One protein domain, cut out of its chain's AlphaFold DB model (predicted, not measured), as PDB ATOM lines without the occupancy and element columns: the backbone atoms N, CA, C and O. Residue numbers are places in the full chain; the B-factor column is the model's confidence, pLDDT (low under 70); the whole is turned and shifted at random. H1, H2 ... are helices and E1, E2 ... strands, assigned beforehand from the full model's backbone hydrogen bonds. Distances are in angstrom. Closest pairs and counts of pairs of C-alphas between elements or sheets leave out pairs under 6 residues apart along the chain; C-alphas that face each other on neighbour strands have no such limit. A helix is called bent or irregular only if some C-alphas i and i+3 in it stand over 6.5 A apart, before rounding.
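Overview. This is residues 16 to 77 of the 224 residues of an uncharacterized protein of Phycicoccus flavus (UniProt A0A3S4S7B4). A twisted sheet of four antiparallel strands, E1 to E4, winds back and forth in chain order, and one helix, H1, follows it and is packed loosely on it, mostly near E3. The strands form three hairpins in succession, and E1, the short first strand, is turned well away from the line of E2. The printed part has 62 residues, with four named strands and then one named helix along the chain; the sheet's order is E1, E2, E3, E4, and the class is mixed, helices and strands. The whole is compact, with a radius of gyration of the C-alphas of 10.8 A, and its rounded outline spans 27 by 24 by 18 A.

Arrangement. Before the first strand, residues 21 to 22 make a short antiparallel pairing with residues 25 to 26 of E1, which runs from 25 to 27. E1 and E2, residues 33 to 37, are a hairpin of antiparallel neighbours at 131 degrees between their directions; N 34 and O 26 are 2.8 A apart, within hydrogen-bond range. E2 and E3, residues 41 to 46, are a hairpin at 174 degrees, with N 37 and O 41 at 2.8 A and N 35 and O 43 at 2.9 A. E3 and E4, residues 51 to 55, are a hairpin at 173 degrees, with N 53 and O 44 at 2.8 A. Together the four strands are a meander, each the antiparallel neighbour of the one before. E1 and E4 are the edge strands and are apart. From edge to edge the strands' lines turn by 62 degrees. H1, residues 62 to 76, is on the sheet but only grazes it, with its residues 62 to 74. E3 and H1 are near each other, with 7 pairs of C-alphas within 10 A. In H1, 8 of 11 O i to N i+4 pairs are within hydrogen-bond range; it is irregular, but only just, with C-alphas 71 and 74 at 6.6 A.

Along the chain. E1 begins at C-alpha 25, (26.923, 43.426, 5.339), and is 6.4 A long from first to last C-alpha. E2 measures 13.1 A and E4 12.9 A. E3, the longest strand with 6 residues, measures 16.3 A and begins at C-alpha 41, (14.642, 42.711, 1.591). H1 measures 20.8 A and ends at C-alpha 76, (21.069, 52.223, -17.560).

Size, cuts and confidence. The C-alphas farthest apart are those of Tyr 23 and Ala 76, at 29.8 A. The links between successive strands are tight, and the link from E4 to H1, with 6 residues, is short. The printed part has no cut. Its mean pLDDT is 95.1, and no printed residue is under 70.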
ATOM      1  N   ASP A  16      27.295  36.511  -5.736       93.88
ATOM      2  CA  ASP A  16      27.331  37.573  -4.725       93.88
ATOM      3  C   ASP A  16      27.572  37.040  -3.306       93.88
ATOM      4  O   ASP A  16      28.348  37.620  -2.550       93.88
ATOM      5  N   TRP A  17      27.017  35.880  -2.950       93.25
ATOM      6  CA  TRP A  17      27.248  35.266  -1.635       93.25
ATOM      7  C   TRP A  17      28.706  34.867  -1.388       93.25
ATOM      8  O   TRP A  17      29.126  34.711  -0.243       93.25
ATOM      9  N   ARG A  18      29.507  34.731  -2.449       94.50
ATOM     10  CA  ARG A  18      30.918  34.324  -2.381       94.50
ATOM     11  C   ARG A  18      31.906  35.484  -2.221       94.50
ATOM     12  O   ARG A  18      33.108  35.240  -2.179       94.50
ATOM     13  N   GLN A  19      31.429  36.728  -2.134       94.81
ATOM     14  CA  GLN A  19      32.291  37.922  -2.130       94.81
ATOM     15  C   GLN A  19      32.795  38.334  -0.739       94.81
ATOM     16  O   GLN A  19      33.602  39.260  -0.617       94.81
ATOM     17  N   GLY A  20      32.354  37.642   0.309       94.44
ATOM     18  CA  GLY A  20      32.725  37.884   1.696       94.44
ATOM     19  C   GLY A  20      31.645  38.591   2.510       94.44
ATOM     20  O   GLY A  20      30.738  39.228   1.977       94.44
ATOM     21  N   TYR A  21      31.780  38.505   3.831       94.88
ATOM     22  CA  TYR A  21      30.847  39.099   4.790       94.88
ATOM     23  C   TYR A  21      31.589  39.829   5.911       94.88
ATOM     24  O   TYR A  21      32.600  39.338   6.421       94.88
ATOM     25  N   GLY A  22      31.090  40.989   6.330       93.88
ATOM     26  CA  GLY A  22      31.669  41.745   7.437       93.88
ATOM     27  C   GLY A  22      30.783  42.906   7.868       93.88
ATOM     28  O   GLY A  22      30.038  43.449   7.064       93.88
ATOM     29  N   TYR A  23      30.854  43.288   9.146       92.19
ATOM     30  CA  TYR A  23      30.090  44.420   9.700       92.19
ATOM     31  C   TYR A  23      28.575  44.363   9.421       92.19
ATOM     32  O   TYR A  23      27.950  45.393   9.199       92.19
ATOM     33  N   GLN A  24      27.988  43.161   9.459       93.44
ATOM     34  CA  GLN A  24      26.571  42.915   9.145       93.44
ATOM     35  C   GLN A  24      26.168  43.200   7.685       93.44
ATOM     36  O   GLN A  24      24.993  43.399   7.396       93.44
ATOM     37  N   MET A  25      27.137  43.208   6.767       95.56
ATOM     38  CA  MET A  25      26.923  43.426   5.339       95.56
ATOM     39  C   MET A  25      27.529  42.290   4.520       95.56
ATOM     40  O   MET A  25      28.648  41.829   4.782       95.56
ATOM     41  N   TRP A  26      26.808  41.892   3.480       96.25
ATOM     42  CA  TRP A  26      27.333  41.059   2.410       96.25
ATOM     43  C   TRP A  26      28.064  41.929   1.408       96.25
ATOM     44  O   TRP A  26      27.556  42.967   0.989       96.25
ATOM     45  N   ARG A  27      29.254  41.507   0.996       95.88
ATOM     46  CA  ARG A  27      29.855  42.050  -0.218       95.88
ATOM     47  C   ARG A  27      29.111  41.479  -1.418       95.88
ATOM     48  O   ARG A  27      28.552  40.388  -1.352       95.88
ATOM     49  N   CYS A  28      29.127  42.228  -2.500       96.12
ATOM     50  CA  CYS A  28      28.552  41.844  -3.772       96.12
ATOM     51  C   CYS A  28      29.635  41.912  -4.849       96.12
ATOM     52  O   CYS A  28      30.731  42.452  -4.664       96.12
ATOM     53  N   THR A  29      29.313  41.347  -5.999       93.44
ATOM     54  CA  THR A  29      29.978  41.649  -7.257       93.44
ATOM     55  C   THR A  29      29.844  43.154  -7.547       93.44
ATOM     56  O   THR A  29      29.083  43.864  -6.889       93.44
ATOM     57  N   HIS A  30      30.623  43.677  -8.498       95.06
ATOM     58  CA  HIS A  30      30.573  45.099  -8.886       95.06
ATOM     59  C   HIS A  30      31.001  46.100  -7.790       95.06
ATOM     60  O   HIS A  30      30.582  47.253  -7.809       95.06
ATOM     61  N   ASP A  31      31.855  45.670  -6.850       94.31
ATOM     62  CA  ASP A  31      32.330  46.479  -5.707       94.31
ATOM     63  C   ASP A  31      31.187  47.080  -4.866       94.31
ATOM     64  O   ASP A  31      31.312  48.133  -4.238       94.31
ATOM     65  N   ALA A  32      30.049  46.386  -4.861       97.06
ATOM     66  CA  ALA A  32      28.882  46.733  -4.077       97.06
ATOM     67  C   ALA A  32      28.853  45.960  -2.751       97.06
ATOM     68  O   ALA A  32      29.604  45.004  -2.520       97.06
ATOM     69  N   TRP A  33      27.962  46.373  -1.860       97.12
ATOM     70  CA  TRP A  33      27.650  45.652  -0.630       97.12
ATOM     71  C   TRP A  33      26.181  45.842  -0.268       97.12
ATOM     72  O   TRP A  33      25.556  46.817  -0.687       97.12
ATOM     73  N   ARG A  34      25.613  44.899   0.483       97.50
ATOM     74  CA  ARG A  34      24.202  44.921   0.859       97.50
ATOM     75  C   ARG A  34      23.948  44.504   2.301       97.50
ATOM     76  O   ARG A  34      24.595  43.585   2.808       97.50
ATOM     77  N   ALA A  35      22.953  45.132   2.918       97.31
ATOM     78  CA  ALA A  35      22.210  44.507   4.005       97.31
ATOM     79  C   ALA A  35      21.216  43.517   3.390       97.31
ATOM     80  O   ALA A  35      20.575  43.837   2.385       97.31
ATOM     81  N   ASP A  36      21.115  42.329   3.979       94.75
ATOM     82  CA  ASP A  36      20.323  41.216   3.455       94.75
ATOM     83  C   ASP A  36      19.307  40.770   4.510       94.75
ATOM     84  O   ASP A  36      19.659  40.168   5.526       94.75
ATOM     85  N   GLY A  37      18.057  41.177   4.307       93.56
ATOM     86  CA  GLY A  37      16.904  40.744   5.074       93.56
ATOM     87  C   GLY A  37      16.178  39.607   4.364       93.56
ATOM     88  O   GLY A  37      16.143  39.532   3.133       93.56
ATOM     89  N   ALA A  38      15.558  38.739   5.163       92.00
ATOM     90  CA  ALA A  38      14.812  37.591   4.667       92.00
ATOM     91  C   ALA A  38      13.797  37.980   3.585       92.00
ATOM     92  O   ALA A  38      13.179  39.048   3.648       92.00
ATOM     93  N   TYR A  39      13.618  37.072   2.626       94.56
ATOM     94  CA  TYR A  39      12.720  37.229   1.484       94.56
ATOM     95  C   TYR A  39      13.057  38.383   0.533       94.56
ATOM     96  O   TYR A  39      12.158  38.970  -0.063       94.56
ATOM     97  N   GLY A  40      14.345  38.680   0.348       93.50
ATOM     98  CA  GLY A  40      14.788  39.630  -0.673       93.50
ATOM     99  C   GLY A  40      14.640  41.092  -0.253       93.50
ATOM    100  O   GLY A  40      14.440  41.975  -1.093       93.50
ATOM    101  N   GLN A  41      14.685  41.357   1.052       94.31
ATOM    102  CA  GLN A  41      14.642  42.711   1.591       94.31
ATOM    103  C   GLN A  41      16.060  43.269   1.640       94.31
ATOM    104  O   GLN A  41      16.836  42.933   2.533       94.31
ATOM    105  N   PHE A  42      16.426  44.103   0.668       96.31
ATOM    106  CA  PHE A  42      17.811  44.542   0.499       96.31
ATOM    107  C   PHE A  42      17.977  46.044   0.677       96.31
ATOM    108  O   PHE A  42      17.180  46.839   0.182       96.31
ATOM    109  N   ALA A  43      19.087  46.427   1.304       97.88
ATOM    110  CA  ALA A  43      19.677  47.748   1.128       97.88
ATOM    111  C   ALA A  43      21.015  47.563   0.414       97.88
ATOM    112  O   ALA A  43      21.969  47.105   1.038       97.88
ATOM    113  N   VAL A  44      21.077  47.862  -0.883       98.12
ATOM    114  CA  VAL A  44      22.274  47.680  -1.719       98.12
ATOM    115  C   VAL A  44      22.945  49.028  -1.937       98.12
ATOM    116  O   VAL A  44      22.287  49.992  -2.318       98.12
ATOM    117  N   VAL A  45      24.256  49.096  -1.734       98.19
ATOM    118  CA  VAL A  45      25.065  50.288  -1.988       98.19
ATOM    119  C   VAL A  45      26.096  49.977  -3.060       98.19
ATOM    120  O   VAL A  45      26.851  49.012  -2.942       98.19
ATOM    121  N   VAL A  46      26.136  50.820  -4.092       97.38
ATOM    122  CA  VAL A  46      27.079  50.735  -5.214       97.38
ATOM    123  C   VAL A  46      27.882  52.041  -5.255       97.38
ATOM    124  O   VAL A  46      27.481  52.992  -5.929       97.38
ATOM    125  N   PRO A  47      29.009  52.135  -4.518       96.44
ATOM    126  CA  PRO A  47      29.735  53.396  -4.358       96.44
ATOM    127  C   PRO A  47      30.217  53.994  -5.681       96.44
ATOM    128  O   PRO A  47      30.120  55.200  -5.884       96.44
ATOM    129  N   GLY A  48      30.695  53.150  -6.602       93.94
ATOM    130  CA  GLY A  48      31.187  53.593  -7.910       93.94
ATOM    131  C   GLY A  48      30.121  54.239  -8.801       93.94
ATOM    132  O   GLY A  48      30.480  54.926  -9.751       93.94
ATOM    133  N   ALA A  49      28.839  54.042  -8.487       94.19
ATOM    134  CA  ALA A  49      27.705  54.608  -9.212       94.19
ATOM    135  C   ALA A  49      26.927  55.659  -8.397       94.19
ATOM    136  O   ALA A  49      25.866  56.083  -8.842       94.19
ATOM    137  N   ASP A  50      27.419  56.044  -7.209       94.44
ATOM    138  CA  ASP A  50      26.714  56.924  -6.260       94.44
ATOM    139  C   ASP A  50      25.248  56.495  -6.022       94.44
ATOM    140  O   ASP A  50      24.318  57.300  -6.022       94.44
ATOM    141  N   LEU A  51      25.030  55.180  -5.875       95.44
ATOM    142  CA  LEU A  51      23.702  54.569  -5.841       95.44
ATOM    143  C   LEU A  51      23.439  53.843  -4.520       95.44
ATOM    144  O   LEU A  51      24.248  53.032  -4.062       95.44
ATOM    145  N   VAL A  52      22.242  54.065  -3.973       97.12
ATOM    146  CA  VAL A  52      21.648  53.253  -2.905       97.12
ATOM    147  C   VAL A  52      20.286  52.749  -3.369       97.12
ATOM    148  O   VAL A  52      19.459  53.528  -3.841       97.12
ATOM    149  N   LEU A  53      20.041  51.451  -3.214       97.38
ATOM    150  CA  LEU A  53      18.778  50.800  -3.542       97.38
ATOM    151  C   LEU A  53      18.156  50.224  -2.277       97.38
ATOM    152  O   LEU A  53      18.811  49.474  -1.556       97.38
ATOM    153  N   ALA A  54      16.884  50.536  -2.044       97.12
ATOM    154  CA  ALA A  54      16.058  49.882  -1.040       97.12
ATOM    155  C   ALA A  54      15.029  49.003  -1.757       97.12
ATOM    156  O   ALA A  54      14.212  49.508  -2.529       97.12
ATOM    157  N   LEU A  55      15.089  47.694  -1.525       95.50
ATOM    158  CA  LEU A  55      14.189  46.712  -2.115       95.50
ATOM    159  C   LEU A  55      13.330  46.098  -1.013       95.50
ATOM    160  O   LEU A  55      13.846  45.595  -0.018       95.50
ATOM    161  N   THR A  56      12.017  46.120  -1.223       92.31
ATOM    162  CA  THR A  56      11.035  45.396  -0.410       92.31
ATOM    163  C   THR A  56      10.407  44.325  -1.287       92.31
ATOM    164  O   THR A  56       9.963  44.604  -2.402       92.31
ATOM    165  N   SER A  57      10.441  43.074  -0.836       92.62
ATOM    166  CA  SER A  57       9.936  41.950  -1.617       92.62
ATOM    167  C   SER A  57       9.543  40.774  -0.722       92.62
ATOM    168  O   SER A  57       9.764  40.804   0.487       92.62
ATOM    169  N   CYS A  58       8.908  39.771  -1.332       94.06
ATOM    170  CA  CYS A  58       8.598  38.482  -0.724       94.06
ATOM    171  C   CYS A  58       9.126  37.363  -1.638       94.06
ATOM    172  O   CYS A  58       8.343  36.672  -2.288       94.06
ATOM    173  N   THR A  59      10.448  37.254  -1.804       93.25
ATOM    174  CA  THR A  59      11.058  36.299  -2.748       93.25
ATOM    175  C   THR A  59      12.315  35.643  -2.194       93.25
ATOM    176  O   THR A  59      13.135  36.281  -1.546       93.25
ATOM    177  N   GLU A  60      12.508  34.369  -2.511       91.81
ATOM    178  CA  GLU A  60      13.744  33.631  -2.209       91.81
ATOM    179  C   GLU A  60      14.756  33.698  -3.365       91.81
ATOM    180  O   GLU A  60      15.869  33.182  -3.280       91.81
ATOM    181  N   ARG A  61      14.389  34.352  -4.472       92.88
ATOM    182  CA  ARG A  61      15.216  34.464  -5.680       92.88
ATOM    183  C   ARG A  61      16.218  35.610  -5.563       92.88
ATOM    184  O   ARG A  61      16.201  36.563  -6.349       92.88
ATOM    185  N   THR A  62      17.088  35.519  -4.560       92.19
ATOM    186  CA  THR A  62      18.070  36.562  -4.228       92.19
ATOM    187  C   THR A  62      18.976  36.888  -5.410       92.19
ATOM    188  O   THR A  62      19.059  38.049  -5.803       92.19
ATOM    189  N   GLN A  63      19.612  35.885  -6.026       94.25
ATOM    190  CA  GLN A  63      20.547  36.152  -7.122       94.25
ATOM    191  C   GLN A  63      19.854  36.737  -8.351       94.25
ATOM    192  O   GLN A  63      20.362  37.703  -8.893       94.25
ATOM    193  N   GLU A  64      18.684  36.226  -8.748       94.94
ATOM    194  CA  GLU A  64      17.936  36.784  -9.890       94.94
ATOM    195  C   GLU A  64      17.614  38.272  -9.672       94.94
ATOM    196  O   GLU A  64      17.680  39.078 -10.598       94.94
ATOM    197  N   THR A  65      17.305  38.652  -8.428       94.94
ATOM    198  CA  THR A  65      17.045  40.048  -8.058       94.94
ATOM    199  C   THR A  65      18.311  40.901  -8.158       94.94
ATOM    200  O   THR A  65      18.260  42.012  -8.683       94.94
ATOM    201  N   LEU A  66      19.452  40.393  -7.680       96.12
ATOM    202  CA  LEU A  66      20.739  41.088  -7.774       96.12
ATOM    203  C   LEU A  66      21.223  41.194  -9.229       96.12
ATOM    204  O   LEU A  66      21.627  42.273  -9.652       96.12
ATOM    205  N   ASP A  67      21.091  40.132 -10.020       96.25
ATOM    206  CA  ASP A  67      21.433  40.122 -11.444       96.25
ATOM    207  C   ASP A  67      20.608  41.157 -12.213       96.25
ATOM    208  O   ASP A  67      21.160  41.898 -13.018       96.25
ATOM    209  N   ALA A  68      19.316  41.318 -11.906       96.31
ATOM    210  CA  ALA A  68      18.508  42.379 -12.510       96.31
ATOM    211  C   ALA A  68      19.055  43.788 -12.196       96.31
ATOM    212  O   ALA A  68      19.026  44.673 -13.056       96.31
ATOM    213  N   ILE A  69      19.604  44.008 -10.995       96.25
ATOM    214  CA  ILE A  69      20.289  45.268 -10.666       96.25
ATOM    215  C   ILE A  69      21.537  45.424 -11.541       96.25
ATOM    216  O   ILE A  69      21.735  46.484 -12.133       96.25
ATOM    217  N   TRP A  70      22.362  44.383 -11.641       97.00
ATOM    218  CA  TRP A  70      23.645  44.432 -12.345       97.00
ATOM    219  C   TRP A  70      23.515  44.522 -13.864       97.00
ATOM    220  O   TRP A  70      24.284  45.236 -14.503       97.00
ATOM    221  N   GLU A  71      22.549  43.820 -14.446       97.38
ATOM    222  CA  GLU A  71      22.402  43.664 -15.892       97.38
ATOM    223  C   GLU A  71      21.449  44.688 -16.510       97.38
ATOM    224  O   GLU A  71      21.610  45.049 -17.677       97.38
ATOM    225  N   VAL A  72      20.462  45.169 -15.746       96.25
ATOM    226  CA  VAL A  72      19.429  46.080 -16.261       96.25
ATOM    227  C   VAL A  72      19.597  47.482 -15.699       96.25
ATOM    228  O   VAL A  72      19.701  48.438 -16.465       96.25
ATOM    229  N   LEU A  73      19.614  47.622 -14.371       94.94
ATOM    230  CA  LEU A  73      19.577  48.943 -13.744       94.94
ATOM    231  C   LEU A  73      20.923  49.662 -13.829       94.94
ATOM    232  O   LEU A  73      20.977  50.801 -14.290       94.94
ATOM    233  N   LEU A  74      22.004  49.009 -13.398       95.75
ATOM    234  CA  LEU A  74      23.332  49.613 -13.312       95.75
ATOM    235  C   LEU A  74      23.839  50.126 -14.677       95.75
ATOM    236  O   LEU A  74      24.309  51.264 -14.725       95.75
ATOM    237  N   PRO A  75      23.687  49.392 -15.801       95.56
ATOM    238  CA  PRO A  75      24.103  49.879 -17.119       95.56
ATOM    239  C   PRO A  75      23.215  51.001 -17.676       95.56
ATOM    240  O   PRO A  75      23.618  51.679 -18.620       95.56
ATOM    241  N   ALA A  76      22.008  51.188 -17.129       94.00
ATOM    242  CA  ALA A  76      21.069  52.223 -17.560       94.00
ATOM    243  C   ALA A  76      21.289  53.578 -16.863       94.00
ATOM    244  O   ALA A  76      20.661  54.567 -17.249       94.00
ATOM    245  N   LEU A  77      22.155  53.642 -15.846       92.75
ATOM    246  CA  LEU A  77      22.476  54.891 -15.157       92.75
ATOM    247  C   LEU A  77      23.292  55.833 -16.050       92.75
ATOM    248  O   LEU A  77      24.112  55.415 -16.867       92.75
TER     249      LEU A  77